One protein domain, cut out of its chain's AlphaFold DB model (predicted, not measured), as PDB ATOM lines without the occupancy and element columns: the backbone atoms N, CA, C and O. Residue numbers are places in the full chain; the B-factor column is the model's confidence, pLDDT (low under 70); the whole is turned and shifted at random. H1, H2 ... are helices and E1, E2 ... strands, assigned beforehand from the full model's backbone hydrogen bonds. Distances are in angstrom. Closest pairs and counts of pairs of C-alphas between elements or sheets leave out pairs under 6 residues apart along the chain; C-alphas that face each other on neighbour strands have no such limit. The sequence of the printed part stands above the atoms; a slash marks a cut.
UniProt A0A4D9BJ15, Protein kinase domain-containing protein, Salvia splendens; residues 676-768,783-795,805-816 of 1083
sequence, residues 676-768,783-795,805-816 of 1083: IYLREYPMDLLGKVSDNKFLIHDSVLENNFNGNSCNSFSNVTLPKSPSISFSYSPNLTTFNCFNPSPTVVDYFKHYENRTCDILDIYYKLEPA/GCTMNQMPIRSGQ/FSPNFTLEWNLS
ATOM      1  N   ILE A 676     188.448 184.043  73.618       86.00
ATOM      2  CA  ILE A 676     188.591 182.752  74.305       86.00
ATOM      3  C   ILE A 676     189.125 182.962  75.729       86.00
ATOM      4  O   ILE A 676     190.075 183.713  75.949       86.00
ATOM      5  N   TYR A 677     188.517 182.283  76.703       82.62
ATOM      6  CA  TYR A 677     188.823 182.451  78.126       82.62
ATOM      7  C   TYR A 677     189.580 181.228  78.669       82.62
ATOM      8  O   TYR A 677     188.983 180.336  79.265       82.62
ATOM      9  N   LEU A 678     190.899 181.176  78.445       74.94
ATOM     10  CA  LEU A 678     191.785 180.143  79.024       74.94
ATOM     11  C   LEU A 678     192.502 180.611  80.301       74.94
ATOM     12  O   LEU A 678     193.086 179.799  81.012       74.94
ATOM     13  N   ARG A 679     192.488 181.918  80.580       68.06
ATOM     14  CA  ARG A 679     193.144 182.571  81.724       68.06
ATOM     15  C   ARG A 679     192.248 183.670  82.290       68.06
ATOM     16  O   ARG A 679     191.179 183.937  81.748       68.06
ATOM     17  N   GLU A 680     192.717 184.335  83.348       64.88
ATOM     18  CA  GLU A 680     192.077 185.532  83.916       64.88
ATOM     19  C   GLU A 680     191.823 186.627  82.864       64.88
ATOM     20  O   GLU A 680     190.824 187.341  82.948       64.88
ATOM     21  N   TYR A 681     192.685 186.715  81.845       71.19
ATOM     22  CA  TYR A 681     192.539 187.631  80.716       71.19
ATOM     23  C   TYR A 681     192.131 186.869  79.443       71.19
ATOM     24  O   TYR A 681     192.748 185.847  79.121       71.19
ATOM     25  N   PRO A 682     191.103 187.333  78.710       81.38
ATOM     26  CA  PRO A 682     190.689 186.711  77.458       81.38
ATOM     27  C   PRO A 682     191.690 186.994  76.330       81.38
ATOM     28  O   PRO A 682     192.235 188.094  76.247       81.38
ATOM     29  N   MET A 683     191.872 186.027  75.432       85.88
ATOM     30  CA  MET A 683     192.720 186.159  74.240       85.88
ATOM     31  C   MET A 683     191.873 186.265  72.967       85.88
ATOM     32  O   MET A 683     190.745 185.764  72.920       85.88
ATOM     33  N   ASP A 684     192.420 186.890  71.925       87.31
ATOM     34  CA  ASP A 684     191.751 187.048  70.636       87.31
ATOM     35  C   ASP A 684     191.893 185.780  69.787       87.31
ATOM     36  O   ASP A 684     192.995 185.321  69.485       87.31
ATOM     37  N   LEU A 685     190.762 185.233  69.345       87.06
ATOM     38  CA  LEU A 685     190.706 184.094  68.439       87.06
ATOM     39  C   LEU A 685     190.739 184.593  66.988       87.06
ATOM     40  O   LEU A 685     189.733 185.070  66.458       87.06
ATOM     41  N   LEU A 686     191.899 184.493  66.339       85.38
ATOM     42  CA  LEU A 686     192.107 185.005  64.982       85.38
ATOM     43  C   LEU A 686     191.532 184.073  63.905       85.38
ATOM     44  O   LEU A 686     191.068 184.542  62.866       85.38
ATOM     45  N   GLY A 687     191.538 182.759  64.146       83.06
ATOM     46  CA  GLY A 687     190.964 181.776  63.225       83.06
ATOM     47  C   GLY A 687     191.265 180.323  63.592       83.06
ATOM     48  O   GLY A 687     192.101 180.046  64.451       83.06
ATOM     49  N   LYS A 688     190.583 179.387  62.922       83.31
ATOM     50  CA  LYS A 688     190.799 177.935  63.039       83.31
ATOM     51  C   LYS A 688     191.807 177.477  61.978       83.31
ATOM     52  O   LYS A 688     191.570 177.695  60.793       83.31
ATOM     53  N   VAL A 689     192.922 176.877  62.404       83.56
ATOM     54  CA  VAL A 689     193.992 176.370  61.519       83.56
ATOM     55  C   VAL A 689     193.711 174.918  61.114       83.56
ATOM     56  O   VAL A 689     193.814 174.573  59.942       83.56
ATOM     57  N   SER A 690     193.308 174.085  62.077       82.06
ATOM     58  CA  SER A 690     192.840 172.700  61.893       82.06
ATOM     59  C   SER A 690     191.833 172.349  62.996       82.06
ATOM     60  O   SER A 690     191.529 173.190  63.843       82.06
ATOM     61  N   ASP A 691     191.299 171.124  63.015       76.38
ATOM     62  CA  ASP A 691     190.312 170.709  64.025       76.38
ATOM     63  C   ASP A 691     190.794 170.870  65.465       76.38
ATOM     64  O   ASP A 691     190.023 171.299  66.319       76.38
ATOM     65  N   ASN A 692     192.087 170.667  65.699       83.75
ATOM     66  CA  ASN A 692     192.724 170.760  67.006       83.75
ATOM     67  C   ASN A 692     193.650 171.984  67.180       83.75
ATOM     68  O   ASN A 692     194.414 172.036  68.145       83.75
ATOM     69  N   LYS A 693     193.630 172.956  66.251       86.88
ATOM     70  CA  LYS A 693     194.540 174.118  66.276       86.88
ATOM     71  C   LYS A 693     193.831 175.434  66.007       86.88
ATOM     72  O   LYS A 693     193.191 175.615  64.967       86.88
ATOM     73  N   PHE A 694     194.045 176.392  66.901       89.12
ATOM     74  CA  PHE A 694     193.596 177.770  66.743       89.12
ATOM     75  C   PHE A 694     194.768 178.731  66.624       89.12
ATOM     76  O   PHE A 694     195.782 178.576  67.296       89.12
ATOM     77  N   LEU A 695     194.597 179.757  65.799       88.31
ATOM     78  CA  LEU A 695     195.483 180.909  65.780       88.31
ATOM     79  C   LEU A 695     194.972 181.926  66.804       88.31
ATOM     80  O   LEU A 695     193.830 182.387  66.701       88.31
ATOM     81  N   ILE A 696     195.810 182.258  67.783       88.81
ATOM     82  CA  ILE A 696     195.467 183.144  68.899       88.81
ATOM     83  C   ILE A 696     196.418 184.335  68.928       88.81
ATOM     84  O   ILE A 696     197.595 184.211  68.586       88.81
ATOM     85  N   HIS A 697     195.882 185.477  69.352       88.94
ATOM     86  CA  HIS A 697     196.641 186.665  69.701       88.94
ATOM     87  C   HIS A 697     196.438 187.015  71.180       88.94
ATOM     88  O   HIS A 697     195.305 187.164  71.648       88.94
ATOM     89  N   ASP A 698     197.540 187.144  71.915       87.00
ATOM     90  CA  ASP A 698     197.554 187.560  73.318       87.00
ATOM     91  C   ASP A 698     198.138 188.978  73.437       87.00
ATOM     92  O   ASP A 698     199.350 189.193  73.358       87.00
ATOM     93  N   SER A 699     197.251 189.955  73.642       83.25
ATOM     94  CA  SER A 699     197.614 191.370  73.784       83.25
ATOM     95  C   SER A 699     198.362 191.681  75.087       83.25
ATOM     96  O   SER A 699     199.102 192.663  75.162       83.25
ATOM     97  N   VAL A 700     198.217 190.850  76.127       81.19
ATOM     98  CA  VAL A 700     198.979 190.995  77.378       81.19
ATOM     99  C   VAL A 700     200.422 190.562  77.142       81.19
ATOM    100  O   VAL A 700     201.348 191.271  77.541       81.19
ATOM    101  N   LEU A 701     200.621 189.442  76.441       79.50
ATOM    102  CA  LEU A 701     201.949 189.016  76.004       79.50
ATOM    103  C   LEU A 701     202.595 190.022  75.058       79.50
ATOM    104  O   LEU A 701     203.767 190.334  75.237       79.50
ATOM    105  N   GLU A 702     201.840 190.585  74.114       83.62
ATOM    106  CA  GLU A 702     202.352 191.620  73.210       83.62
ATOM    107  C   GLU A 702     202.909 192.823  73.978       83.62
ATOM    108  O   GLU A 702     204.035 193.254  73.726       83.62
ATOM    109  N   ASN A 703     202.164 193.330  74.961       80.88
ATOM    110  CA  ASN A 703     202.616 194.447  75.790       80.88
ATOM    111  C   ASN A 703     203.851 194.091  76.631       80.88
ATOM    112  O   ASN A 703     204.756 194.915  76.768       80.88
ATOM    113  N   ASN A 704     203.913 192.872  77.173       77.69
ATOM    114  CA  ASN A 704     205.037 192.436  78.000       77.69
ATOM    115  C   ASN A 704     206.315 192.212  77.177       77.69
ATOM    116  O   ASN A 704     207.388 192.635  77.613       77.69
ATOM    117  N   PHE A 705     206.198 191.621  75.982       77.31
ATOM    118  CA  PHE A 705     207.316 191.444  75.054       77.31
ATOM    119  C   PHE A 705     207.813 192.790  74.522       77.31
ATOM    120  O   PHE A 705     209.008 193.052  74.583       77.31
ATOM    121  N   ASN A 706     206.913 193.689  74.104       77.75
ATOM    122  CA  ASN A 706     207.291 195.031  73.639       77.75
ATOM    123  C   ASN A 706     207.928 195.889  74.748       77.75
ATOM    124  O   ASN A 706     208.702 196.800  74.462       77.75
ATOM    125  N   GLY A 707     207.590 195.618  76.010       75.38
ATOM    126  CA  GLY A 707     208.156 196.288  77.177       75.38
ATOM    127  C   GLY A 707     209.412 195.630  77.756       75.38
ATOM    128  O   GLY A 707     209.863 196.086  78.807       75.38
ATOM    129  N   ASN A 708     209.942 194.557  77.145       74.19
ATOM    130  CA  ASN A 708     211.018 193.717  77.698       74.19
ATOM    131  C   ASN A 708     210.790 193.350  79.180       74.19
ATOM    132  O   ASN A 708     211.714 193.323  79.996       74.19
ATOM    133  N   SER A 709     209.530 193.112  79.553       76.31
ATOM    134  CA  SER A 709     209.141 192.918  80.947       76.31
ATOM    135  C   SER A 709     209.375 191.478  81.385       76.31
ATOM    136  O   SER A 709     208.906 190.536  80.745       76.31
ATOM    137  N   CYS A 710     210.002 191.294  82.545       71.12
ATOM    138  CA  CYS A 710     210.170 189.981  83.173       71.12
ATOM    139  C   CYS A 710     208.836 189.299  83.544       71.12
ATOM    140  O   CYS A 710     208.784 188.074  83.656       71.12
ATOM    141  N   ASN A 711     207.732 190.054  83.620       69.56
ATOM    142  CA  ASN A 711     206.379 189.500  83.775       69.56
ATOM    143  C   ASN A 711     205.940 188.638  82.582       69.56
ATOM    144  O   ASN A 711     204.995 187.856  82.693       69.56
ATOM    145  N   SER A 712     206.640 188.740  81.445       68.38
ATOM    146  CA  SER A 712     206.435 187.859  80.295       68.38
ATOM    147  C   SER A 712     206.619 186.385  80.650       68.38
ATOM    148  O   SER A 712     206.009 185.548  80.005       68.38
ATOM    149  N   PHE A 713     207.433 186.056  81.659       67.44
ATOM    150  CA  PHE A 713     207.799 184.674  81.992       67.44
ATOM    151  C   PHE A 713     206.971 184.061  83.128       67.44
ATOM    152  O   PHE A 713     207.061 182.857  83.354       67.44
ATOM    153  N   SER A 714     206.172 184.856  83.847       59.28
ATOM    154  CA  SER A 714     205.344 184.398  84.975       59.28
ATOM    155  C   SER A 714     203.884 184.121  84.596       59.28
ATOM    156  O   SER A 714     203.214 183.354  85.279       59.28
ATOM    157  N   ASN A 715     203.395 184.693  83.490       54.69
ATOM    158  CA  ASN A 715     201.970 184.699  83.125       54.69
ATOM    159  C   ASN A 715     201.581 183.719  81.997       54.69
ATOM    160  O   ASN A 715     200.500 183.837  81.420       54.69
ATOM    161  N   VAL A 716     202.445 182.755  81.656       60.94
ATOM    162  CA  VAL A 716     202.316 181.930  80.426       60.94
ATOM    163  C   VAL A 716     201.932 180.482  80.707       60.94
ATOM    164  O   VAL A 716     201.901 179.636  79.813       60.94
ATOM    165  N   THR A 717     201.525 180.188  81.935       61.62
ATOM    166  CA  THR A 717     201.011 178.869  82.288       61.62
ATOM    167  C   THR A 717     199.630 178.687  81.664       61.62
ATOM    168  O   THR A 717     198.682 179.417  81.959       61.62
ATOM    169  N   LEU A 718     199.513 177.775  80.698       68.38
ATOM    170  CA  LEU A 718     198.207 177.328  80.213       68.38
ATOM    171  C   LEU A 718     197.534 176.492  81.306       68.38
ATOM    172  O   LEU A 718     198.235 175.790  82.043       68.38
ATOM    173  N   PRO A 719     196.198 176.544  81.424       63.28
ATOM    174  CA  PRO A 719     195.486 175.675  82.345       63.28
ATOM    175  C   PRO A 719     195.793 174.215  81.990       63.28
ATOM    176  O   PRO A 719     195.528 173.766  80.876       63.28
ATOM    177  N   LYS A 720     196.381 173.479  82.936       62.53
ATOM    178  CA  LYS A 720     196.584 172.035  82.815       62.53
ATOM    179  C   LYS A 720     195.375 171.338  83.427       62.53
ATOM    180  O   LYS A 720     195.145 171.460  84.628       62.53
ATOM    181  N   SER A 721     194.617 170.617  82.607       66.25
ATOM    182  CA  SER A 721     193.531 169.743  83.051       66.25
ATOM    183  C   SER A 721     193.800 168.318  82.552       66.25
ATOM    184  O   SER A 721     194.281 168.151  81.432       66.25
ATOM    185  N   PRO A 722     193.459 167.271  83.317       68.75
ATOM    186  CA  PRO A 722     193.458 165.893  82.823       68.75
ATOM    187  C   PRO A 722     192.367 165.642  81.763       68.75
ATOM    188  O   PRO A 722     192.372 164.595  81.127       68.75
ATOM    189  N   SER A 723     191.426 166.579  81.566       72.56
ATOM    190  CA  SER A 723     190.384 166.491  80.529       72.56
ATOM    191  C   SER A 723     190.860 167.040  79.183       72.56
ATOM    192  O   SER A 723     190.449 166.568  78.126       72.56
ATOM    193  N   ILE A 724     191.693 168.080  79.225       77.75
ATOM    194  CA  ILE A 724     192.181 168.788  78.048       77.75
ATOM    195  C   ILE A 724     193.537 169.416  78.335       77.75
ATOM    196  O   ILE A 724     193.739 170.093  79.346       77.75
ATOM    197  N   SER A 725     194.456 169.208  77.404       79.00
ATOM    198  CA  SER A 725     195.781 169.809  77.424       79.00
ATOM    199  C   SER A 725     195.902 170.837  76.313       79.00
ATOM    200  O   SER A 725     195.324 170.680  75.236       79.00
ATOM    201  N   PHE A 726     196.665 171.887  76.590       82.56
ATOM    202  CA  PHE A 726     197.008 172.911  75.617       82.56
ATOM    203  C   PHE A 726     198.517 173.000  75.497       82.56
ATOM    204  O   PHE A 726     199.234 172.939  76.498       82.56
ATOM    205  N   SER A 727     198.986 173.212  74.279       80.69
ATOM    206  CA  SER A 727     200.378 173.508  73.991       80.69
ATOM    207  C   SER A 727     200.469 174.613  72.949       80.69
ATOM    208  O   SER A 727     199.561 174.846  72.147       80.69
ATOM    209  N   TYR A 728     201.584 175.329  72.979       81.44
ATOM    210  CA  TYR A 728     201.918 176.271  71.922       81.44
ATOM    211  C   TYR A 728     202.708 175.556  70.839       81.44
ATOM    212  O   TYR A 728     203.533 174.688  71.135       81.44
ATOM    213  N   SER A 729     202.506 175.968  69.594       75.62
ATOM    214  CA  SER A 729     203.324 175.536  68.471       75.62
ATOM    215  C   SER A 729     203.671 176.737  67.577       75.62
ATOM    216  O   SER A 729     202.752 177.420  67.105       75.62
ATOM    217  N   PRO A 730     204.967 177.014  67.320       74.62
ATOM    218  CA  PRO A 730     206.154 176.447  67.979       74.62
ATOM    219  C   PRO A 730     206.347 176.992  69.411       74.62
ATOM    220  O   PRO A 730     205.862 178.077  69.740       74.62
ATOM    221  N   ASN A 731     207.060 176.249  70.265       78.75
ATOM    222  CA  ASN A 731     207.328 176.632  71.655       78.75
ATOM    223  C   ASN A 731     208.809 176.498  72.045       78.75
ATOM    224  O   ASN A 731     209.580 175.825  71.366       78.75
ATOM    225  N   LEU A 732     209.186 177.162  73.137       79.81
ATOM    226  CA  LEU A 732     210.491 177.078  73.789       79.81
ATOM    227  C   LEU A 732     210.287 176.795  75.278       79.81
ATOM    228  O   LEU A 732     209.490 177.470  75.932       79.81
ATOM    229  N   THR A 733     211.009 175.816  75.818       79.25
ATOM    230  CA  THR A 733     211.004 175.524  77.257       79.25
ATOM    231  C   THR A 733     211.975 176.451  77.984       79.25
ATOM    232  O   THR A 733     213.149 176.534  77.617       79.25
ATOM    233  N   THR A 734     211.499 177.117  79.032       78.81
ATOM    234  CA  THR A 734     212.295 177.968  79.922       78.81
ATOM    235  C   THR A 734     212.193 177.464  81.363       78.81
ATOM    236  O   THR A 734     211.162 176.938  81.779       78.81
ATOM    237  N   PHE A 735     213.255 177.621  82.146       82.88
ATOM    238  CA  PHE A 735     213.308 177.257  83.559       82.88
ATOM    239  C   PHE A 735     213.522 178.514  84.390       82.88
ATOM    240  O   PHE A 735     214.572 179.142  84.311       82.88
ATOM    241  N   ASN A 736     212.525 178.878  85.187       81.12
ATOM    242  CA  ASN A 736     212.518 180.083  86.000       81.12
ATOM    243  C   ASN A 736     212.908 179.724  87.437       81.12
ATOM    244  O   ASN A 736     212.116 179.110  88.153       81.12
ATOM    245  N   CYS A 737     214.106 180.109  87.856       82.31
ATOM    246  CA  CYS A 737     214.703 179.775  89.141       82.31
ATOM    247  C   CYS A 737     214.772 180.990  90.065       82.31
ATOM    248  O   CYS A 737     215.396 181.991  89.733       82.31
ATOM    249  N   PHE A 738     214.168 180.897  91.248       78.19
ATOM    250  CA  PHE A 738     214.259 181.944  92.261       78.19
ATOM    251  C   PHE A 738     215.546 181.784  93.075       78.19
ATOM    252  O   PHE A 738     215.681 180.807  93.811       78.19
ATOM    253  N   ASN A 739     216.469 182.742  92.955       77.12
ATOM    254  CA  ASN A 739     217.755 182.768  93.664       77.12
ATOM    255  C   ASN A 739     218.493 181.401  93.645       77.12
ATOM    256  O   ASN A 739     218.641 180.765  94.696       77.12
ATOM    257  N   PRO A 740     218.891 180.901  92.456       74.06
ATOM    258  CA  PRO A 740     219.378 179.535  92.288       74.06
ATOM    259  C   PRO A 740     220.628 179.263  93.132       74.06
ATOM    260  O   PRO A 740     221.600 180.020  93.118       74.06
ATOM    261  N   SER A 741     220.635 178.139  93.853       77.00
ATOM    262  CA  SER A 741     221.828 177.680  94.563       77.00
ATOM    263  C   SER A 741     222.955 177.344  93.572       77.00
ATOM    264  O   SER A 741     222.685 177.010  92.416       77.00
ATOM    265  N   PRO A 742     224.230 177.325  94.004       77.94
ATOM    266  CA  PRO A 742     225.352 176.960  93.131       77.94
ATOM    267  C   PRO A 742     225.184 175.603  92.425       77.94
ATOM    268  O   PRO A 742     225.663 175.419  91.313       77.94
ATOM    269  N   THR A 743     224.465 174.666  93.048       75.50
ATOM    270  CA  THR A 743     224.112 173.364  92.463       75.50
ATOM    271  C   THR A 743     223.126 173.475  91.296       75.50
ATOM    272  O   THR A 743     223.276 172.763  90.308       75.50
ATOM    273  N   VAL A 744     222.143 174.376  91.381       75.44
ATOM    274  CA  VAL A 744     221.193 174.669  90.294       75.44
ATOM    275  C   VAL A 744     221.902 175.397  89.152       75.44
ATOM    276  O   VAL A 744     221.707 175.056  87.988       75.44
ATOM    277  N   VAL A 745     222.785 176.346  89.476       78.88
ATOM    278  CA  VAL A 745     223.599 177.056  88.478       78.88
ATOM    279  C   VAL A 745     224.516 176.089  87.714       78.88
ATOM    280  O   VAL A 745     224.609 176.182  86.492       78.88
ATOM    281  N   ASP A 746     225.150 175.123  88.393       77.88
ATOM    282  CA  ASP A 746     225.989 174.106  87.733       77.88
ATOM    283  C   ASP A 746     225.166 173.116  86.886       77.88
ATOM    284  O   ASP A 746     225.626 172.681  85.829       77.88
ATOM    285  N   TYR A 747     223.927 172.805  87.292       79.00
ATOM    286  CA  TYR A 747     223.004 171.987  86.495       79.00
ATOM    287  C   TYR A 747     222.657 172.660  85.158       79.00
ATOM    288  O   TYR A 747     222.700 172.022  84.104       79.00
ATOM    289  N   PHE A 748     222.380 173.968  85.175       80.94
ATOM    290  CA  PHE A 748     222.032 174.742  83.979       80.94
ATOM    291  C   PHE A 748     223.233 175.384  83.265       80.94
ATOM    292  O   PHE A 748     223.044 176.218  82.384       80.94
ATOM    293  N   LYS A 749     224.477 174.981  83.552       81.00
ATOM    294  CA  LYS A 749     225.687 175.598  82.962       81.00
ATOM    295  C   LYS A 749     225.775 175.566  81.429       81.00
ATOM    296  O   LYS A 749     226.564 176.301  80.846       81.00
ATOM    297  N   HIS A 750     225.020 174.675  80.788       78.56
ATOM    298  CA  HIS A 750     224.945 174.531  79.329       78.56
ATOM    299  C   HIS A 750     223.673 175.150  78.723       78.56
ATOM    300  O   HIS A 750     223.385 174.924  77.550       78.56
ATOM    301  N   TYR A 751     222.901 175.886  79.524       80.69
ATOM    302  CA  TYR A 751     221.731 176.647  79.098       80.69
ATOM    303  C   TYR A 751     222.110 178.125  78.986       80.69
ATOM    304  O   TYR A 751     222.977 178.613  79.712       80.69
ATOM    305  N   GLU A 752     221.443 178.847  78.092       82.25
ATOM    306  CA  GLU A 752     221.489 180.308  78.107       82.25
ATOM    307  C   GLU A 752     220.684 180.812  79.302       82.25
ATOM    308  O   GLU A 752     219.650 180.227  79.628       82.25
ATOM    309  N   ASN A 753     221.145 181.876  79.967       79.81
ATOM    310  CA  ASN A 753     220.454 182.445  81.117       79.81
ATOM    311  C   ASN A 753     220.187 183.948  80.970       79.81
ATOM    312  O   ASN A 753     220.994 184.699  80.425       79.81
ATOM    313  N   ARG A 754     219.050 184.401  81.504       79.19
ATOM    314  CA  ARG A 754     218.735 185.822  81.683       79.19
ATOM    315  C   ARG A 754     218.246 186.062  83.102       79.19
ATOM    316  O   ARG A 754     217.281 185.440  83.537       79.19
ATOM    317  N   THR A 755     218.883 186.999  83.791       77.62
ATOM    318  CA  THR A 755     218.476 187.415  85.133       77.62
ATOM    319  C   THR A 755     217.386 188.478  85.055       77.62
ATOM    320  O   THR A 755     217.511 189.481  84.348       77.62
ATOM    321  N   CYS A 756     216.319 188.243  85.804       72.31
ATOM    322  CA  CYS A 756     215.145 189.081  85.972       72.31
ATOM    323  C   CYS A 756     214.963 189.351  87.472       72.31
ATOM    324  O   CYS A 756     214.269 188.611  88.167       72.31
ATOM    325  N   ASP A 757     215.620 190.394  87.979       71.25
ATOM    326  CA  ASP A 757     215.706 190.718  89.409       71.25
ATOM    327  C   ASP A 757     216.182 189.526  90.267       71.25
ATOM    328  O   ASP A 757     217.372 189.237  90.325       71.25
ATOM    329  N   ILE A 758     215.253 188.836  90.936       68.56
ATOM    330  CA  ILE A 758     215.486 187.681  91.824       68.56
ATOM    331  C   ILE A 758     215.240 186.326  91.137       68.56
ATOM    332  O   ILE A 758     215.322 185.278  91.781       68.56
ATOM    333  N   LEU A 759     214.910 186.346  89.843       74.88
ATOM    334  CA  LEU A 759     214.540 185.190  89.035       74.88
ATOM    335  C   LEU A 759     215.537 185.008  87.880       74.88
ATOM    336  O   LEU A 759     215.631 185.864  87.005       74.88
ATOM    337  N   ASP A 760     216.235 183.880  87.833       81.00
ATOM    338  CA  ASP A 760     217.085 183.500  86.703       81.00
ATOM    339  C   ASP A 760     216.322 182.578  85.755       81.00
ATOM    340  O   ASP A 760     215.760 181.565  86.169       81.00
ATOM    341  N   ILE A 761     216.287 182.935  84.473       81.50
ATOM    342  CA  ILE A 761     215.567 182.196  83.435       81.50
ATOM    343  C   ILE A 761     216.581 181.464  82.567       81.50
ATOM    344  O   ILE A 761     217.346 182.115  81.863       81.50
ATOM    345  N   TYR A 762     216.558 180.133  82.581       83.56
ATOM    346  CA  TYR A 762     217.430 179.275  81.776       83.56
ATOM    347  C   TYR A 762     216.679 178.681  80.577       83.56
ATOM    348  O   TYR A 762     215.560 178.193  80.733       83.56
ATOM    349  N   TYR A 763     217.264 178.683  79.378       79.81
ATOM    350  CA  TYR A 763     216.639 178.135  78.165       79.81
ATOM    351  C   TYR A 763     217.679 177.584  77.174       79.81
ATOM    352  O   TYR A 763     218.875 177.846  77.291       79.81
ATOM    353  N   LYS A 764     217.233 176.774  76.205       78.06
ATOM    354  CA  LYS A 764     218.097 176.175  75.174       78.06
ATOM    355  C   LYS A 764     217.434 176.261  73.801       78.06
ATOM    356  O   LYS A 764     216.293 175.843  73.652       78.06
ATOM    357  N   LEU A 765     218.153 176.794  72.813       66.38
ATOM    358  CA  LEU A 765     217.612 177.105  71.482       66.38
ATOM    359  C   LEU A 765     217.669 175.937  70.480       66.38
ATOM    360  O   LEU A 765     217.029 176.007  69.434       66.38
ATOM    361  N   GLU A 766     218.393 174.857  70.787       58.06
ATOM    362  CA  GLU A 766     218.512 173.682  69.914       58.06
ATOM    363  C   GLU A 766     217.682 172.491  70.422       58.06
ATOM    364  O   GLU A 766     217.707 172.201  71.626       58.06
ATOM    365  N   PRO A 767     217.001 171.745  69.529       47.09
ATOM    366  CA  PRO A 767     216.359 170.493  69.891       47.09
ATOM    367  C   PRO A 767     217.456 169.451  70.126       47.09
ATOM    368  O   PRO A 767     218.089 168.976  69.187       47.09
ATOM    369  N   ALA A 768     217.725 169.109  71.384       38.72
ATOM    370  CA  ALA A 768     218.589 167.975  71.679       38.72
ATOM    371  C   ALA A 768     217.869 166.694  71.234       38.72
ATOM    372  O   ALA A 768     216.762 166.427  71.698       38.72
ATOM    373  N   GLY A 783     213.203 175.525  94.145       60.47
ATOM    374  CA  GLY A 783     213.337 176.912  93.665       60.47
ATOM    375  C   GLY A 783     213.061 177.202  92.186       60.47
ATOM    376  O   GLY A 783     212.858 178.366  91.850       60.47
ATOM    377  N   CYS A 784     213.034 176.194  91.304       72.19
ATOM    378  CA  CYS A 784     212.853 176.384  89.857       72.19
ATOM    379  C   CYS A 784     211.510 175.868  89.328       72.19
ATOM    380  O   CYS A 784     211.033 174.819  89.753       72.19
ATOM    381  N   THR A 785     210.936 176.575  88.351       72.38
ATOM    382  CA  THR A 785     209.682 176.220  87.664       72.38
ATOM    383  C   THR A 785     209.899 176.118  86.154       72.38
ATOM    384  O   THR A 785     210.505 176.999  85.552       72.38
ATOM    385  N   MET A 786     209.425 175.036  85.532       75.50
ATOM    386  CA  MET A 786     209.486 174.850  84.078       75.50
ATOM    387  C   MET A 786     208.274 175.513  83.410       75.50
ATOM    388  O   MET A 786     207.135 175.239  83.785       75.50
ATOM    389  N   ASN A 787     208.513 176.329  82.386       73.56
ATOM    390  CA  ASN A 787     207.498 177.003  81.583       73.56
ATOM    391  C   ASN A 787     207.713 176.725  80.092       73.56
ATOM    392  O   ASN A 787     208.823 176.451  79.646       73.56
ATOM    393  N   GLN A 788     206.641 176.804  79.307       76.62
ATOM    394  CA  GLN A 788     206.706 176.769  77.846       76.62
ATOM    395  C   GLN A 788     206.227 178.107  77.302       76.62
ATOM    396  O   GLN A 788     205.203 178.621  77.751       76.62
ATOM    397  N   MET A 789     206.943 178.659  76.328       76.06
ATOM    398  CA  MET A 789     206.647 179.966  75.749       76.06
ATOM    399  C   MET A 789     206.495 179.893  74.227       76.06
ATOM    400  O   MET A 789     207.258 179.174  73.583       76.06
ATOM    401  N   PRO A 790     205.539 180.625  73.631       81.56
ATOM    402  CA  PRO A 790     205.355 180.663  72.183       81.56
ATOM    403  C   PRO A 790     206.478 181.442  71.491       81.56
ATOM    404  O   PRO A 790     206.760 182.579  71.869       81.56
ATOM    405  N   ILE A 791     207.077 180.868  70.443       80.81
ATOM    406  CA  ILE A 791     208.174 181.505  69.691       80.81
ATOM    407  C   ILE A 791     207.812 181.815  68.236       80.81
ATOM    408  O   ILE A 791     206.850 181.288  67.678       80.81
ATOM    409  N   ARG A 792     208.594 182.690  67.602       78.62
ATOM    410  CA  ARG A 792     208.479 183.003  66.170       78.62
ATOM    411  C   ARG A 792     209.043 181.853  65.329       78.62
ATOM    412  O   ARG A 792     210.124 181.339  65.597       78.62
ATOM    413  N   SER A 793     208.316 181.439  64.293       61.00
ATOM    414  CA  SER A 793     208.740 180.356  63.400       61.00
ATOM    415  C   SER A 793     209.801 180.844  62.399       61.00
ATOM    416  O   SER A 793     209.491 181.638  61.516       61.00
ATOM    417  N   GLY A 794     211.033 180.328  62.488       57.75
ATOM    418  CA  GLY A 794     211.934 180.208  61.333       57.75
ATOM    419  C   GLY A 794     212.782 181.411  60.888       57.75
ATOM    420  O   GLY A 794     212.915 181.595  59.681       57.75
ATOM    421  N   GLN A 795     213.435 182.174  61.775       45.38
ATOM    422  CA  GLN A 795     214.532 183.075  61.360       45.38
ATOM    423  C   GLN A 795     215.699 183.098  62.358       45.38
ATOM    424  O   GLN A 795     215.492 183.041  63.565       45.38
ATOM    425  N   PHE A 805     210.060 185.526  71.209       79.56
ATOM    426  CA  PHE A 805     208.677 185.240  71.543       79.56
ATOM    427  C   PHE A 805     207.699 185.933  70.595       79.56
ATOM    428  O   PHE A 805     207.975 186.970  69.978       79.56
ATOM    429  N   SER A 806     206.531 185.316  70.444       82.44
ATOM    430  CA  SER A 806     205.464 185.827  69.591       82.44
ATOM    431  C   SER A 806     204.167 185.961  70.383       82.44
ATOM    432  O   SER A 806     203.738 184.977  70.988       82.44
ATOM    433  N   PRO A 807     203.489 187.124  70.345       83.50
ATOM    434  CA  PRO A 807     202.132 187.244  70.874       83.50
ATOM    435  C   PRO A 807     201.098 186.542  69.982       83.50
ATOM    436  O   PRO A 807     199.985 186.279  70.425       83.50
ATOM    437  N   ASN A 808     201.476 186.223  68.736       87.12
ATOM    438  CA  ASN A 808     200.686 185.437  67.794       87.12
ATOM    439  C   ASN A 808     201.223 184.012  67.743       87.12
ATOM    440  O   ASN A 808     202.358 183.798  67.305       87.12
ATOM    441  N   PHE A 809     200.422 183.035  68.140       86.50
ATOM    442  CA  PHE A 809     200.862 181.644  68.172       86.50
ATOM    443  C   PHE A 809     199.728 180.679  67.862       86.50
ATOM    444  O   PHE A 809     198.543 181.011  67.967       86.50
ATOM    445  N   THR A 810     200.109 179.464  67.470       87.44
ATOM    446  CA  THR A 810     199.146 178.381  67.296       87.44
ATOM    447  C   THR A 810     198.944 177.704  68.639       87.44
ATOM    448  O   THR A 810     199.889 177.160  69.213       87.44
ATOM    449  N   LEU A 811     197.715 177.751  69.138       87.06
ATOM    450  CA  LEU A 811     197.283 176.962  70.274       87.06
ATOM    451  C   LEU A 811     196.809 175.607  69.761       87.06
ATOM    452  O   LEU A 811     195.792 175.515  69.070       87.06
ATOM    453  N   GLU A 812     197.554 174.570  70.103       86.75
ATOM    454  CA  GLU A 812     197.170 173.186  69.881       86.75
ATOM    455  C   GLU A 812     196.512 172.652  71.149       86.75
ATOM    456  O   GLU A 812     196.978 172.901  72.262       86.75
ATOM    457  N   TRP A 813     195.392 171.956  70.985       86.44
ATOM    458  CA  TRP A 813     194.693 171.328  72.093       86.44
ATOM    459  C   TRP A 813     194.533 169.838  71.839       86.44
ATOM    460  O   TRP A 813     194.355 169.400  70.702       86.44
ATOM    461  N   ASN A 814     194.597 169.057  72.911       81.38
ATOM    462  CA  ASN A 814     194.356 167.626  72.853       81.38
ATOM    463  C   ASN A 814     193.425 167.219  73.995       81.38
ATOM    464  O   ASN A 814     193.716 167.484  75.168       81.38
ATOM    465  N   LEU A 815     192.291 166.623  73.631       79.56
ATOM    466  CA  LEU A 815     191.334 166.062  74.578       79.56
ATOM    467  C   LEU A 815     191.840 164.710  75.067       79.56
ATOM    468  O   LEU A 815     192.382 163.932  74.283       79.56
ATOM    469  N   SER A 816     191.639 164.413  76.349       81.12
ATOM    470  CA  SER A 816     191.880 163.053  76.826       81.12
ATOM    471  C   SER A 816     190.889 162.084  76.182       81.12
ATOM    472  O   SER A 816     189.731 162.435  75.930       81.12
TER     473      SER A 816
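This is residues 676 to 768, 783 to 795 and 805 to 816 of the 1083 residues of the protein "Protein kinase domain-containing protein" of Salvia splendens (UniProt A0A4D9BJ15). Two strongly twisted sheets of four strands each stand one after the other along the longest axis, E1 E2 E8 E3 in one half and E5 E6 E4 E7 in the other, joined where E3 passes through Pro 730 into E4. H1 and H2 touch each other and make a short bridge on one side of this junction, H1 grazing the first sheet and H2 lying on the second, while H3 sits at the far end of the second sheet. The printed part has 118 residues, with three named helices and eight named strands in the order E1 E2 H1 H2 E3 E4 H3 E5 E6 E7 E8; its class is mixed, helices and strands, and both sheets, in the orders E1 - E2 - E8 - E3 and E5 - E6 - E4 - E7, are antiparallel. The whole is compact, with a radius of gyration of the C-alphas of 15.2 A and spans of 45 by 33 by 31 A.

In the first sheet, E1 is residues 683 to 690, 18.3 A long, starting at C-alpha 683 at (192.720, 186.159, 74.240), and it bends by 65 degrees at residue 686. E2 is residues 693 to 697, E3 is residues 724 to 729, 16.2 A long, and E8 is residues 808 to 815, 22.6 A long, ending at C-alpha 815 at (191.334, 166.062, 74.578). In the second sheet, E4 is residues 731 to 738, 22.4 A long, ending at C-alpha 738 at (214.259, 181.944, 92.261). E5 is residues 752 to 756, E6 is residues 759 to 763, and E7 is residues 784 to 790, 19.7 A long. The helices are H1, residues 699 to 706, 10.3 A long, H2, residues 710 to 713, and H3, residues 742 to 747.

E1 and E2 form an antiparallel hairpin, with N 684 and O 697 2.9 A apart, within hydrogen-bond range. E8 is an inner strand, antiparallel to E2, with N 694 and O 811 at 2.9 A, and antiparallel to the edge strand E3, with N 727 and O 812 at 2.9 A. E3 and E4 meet only through their link, a tight one. The closest C-alphas of E3 and E7 are those of Tyr 728 and Pro 790, 5.6 A apart. E4 is antiparallel to the edge strand E7 at 152 degrees, with N 734 and O 787 at 2.8 A. On its other side E4 is antiparallel to E6, with N 735 and O 762 at 2.8 A. E5 and E6 are a hairpin, with N 754 and O 761 at 2.9 A. E2, H1 H2, E3 and E4, H3, E5 are split strand-helix-strand units, two strands running the same way in one sheet with another strand between them; both crossovers are right-handed. H1 only grazes the first sheet, with residues 699 to 702. H1 and H2 touch, their closest C-alphas being those of Asn 704 and Ser 712, 5.3 A apart. H2 is on the second sheet at a height of 7.5 A, over none of its strands. H3 only grazes that sheet, with residues 744 to 745, and is apart from H1 and H2. Every O i to N i+4 pair is within hydrogen-bond range in H1 and H3; H2 is too short for such a pair.

The two C-alphas farthest apart, those of Asp 691 and Pro 742, are 46.0 A apart. Residues 769 to 782 are not printed, with 24.3 A between C-alphas 768 and 783, and residues 796 to 804 are not printed, with 11.9 A between C-alphas 795 and 805. Of the links that are printed whole, H2 to E3 is short, with 10 residues, and the others are tight. Mean pLDDT of the printed part is 76.5; 23 residues are under 70, among them 711 to 722 and 765 to 768.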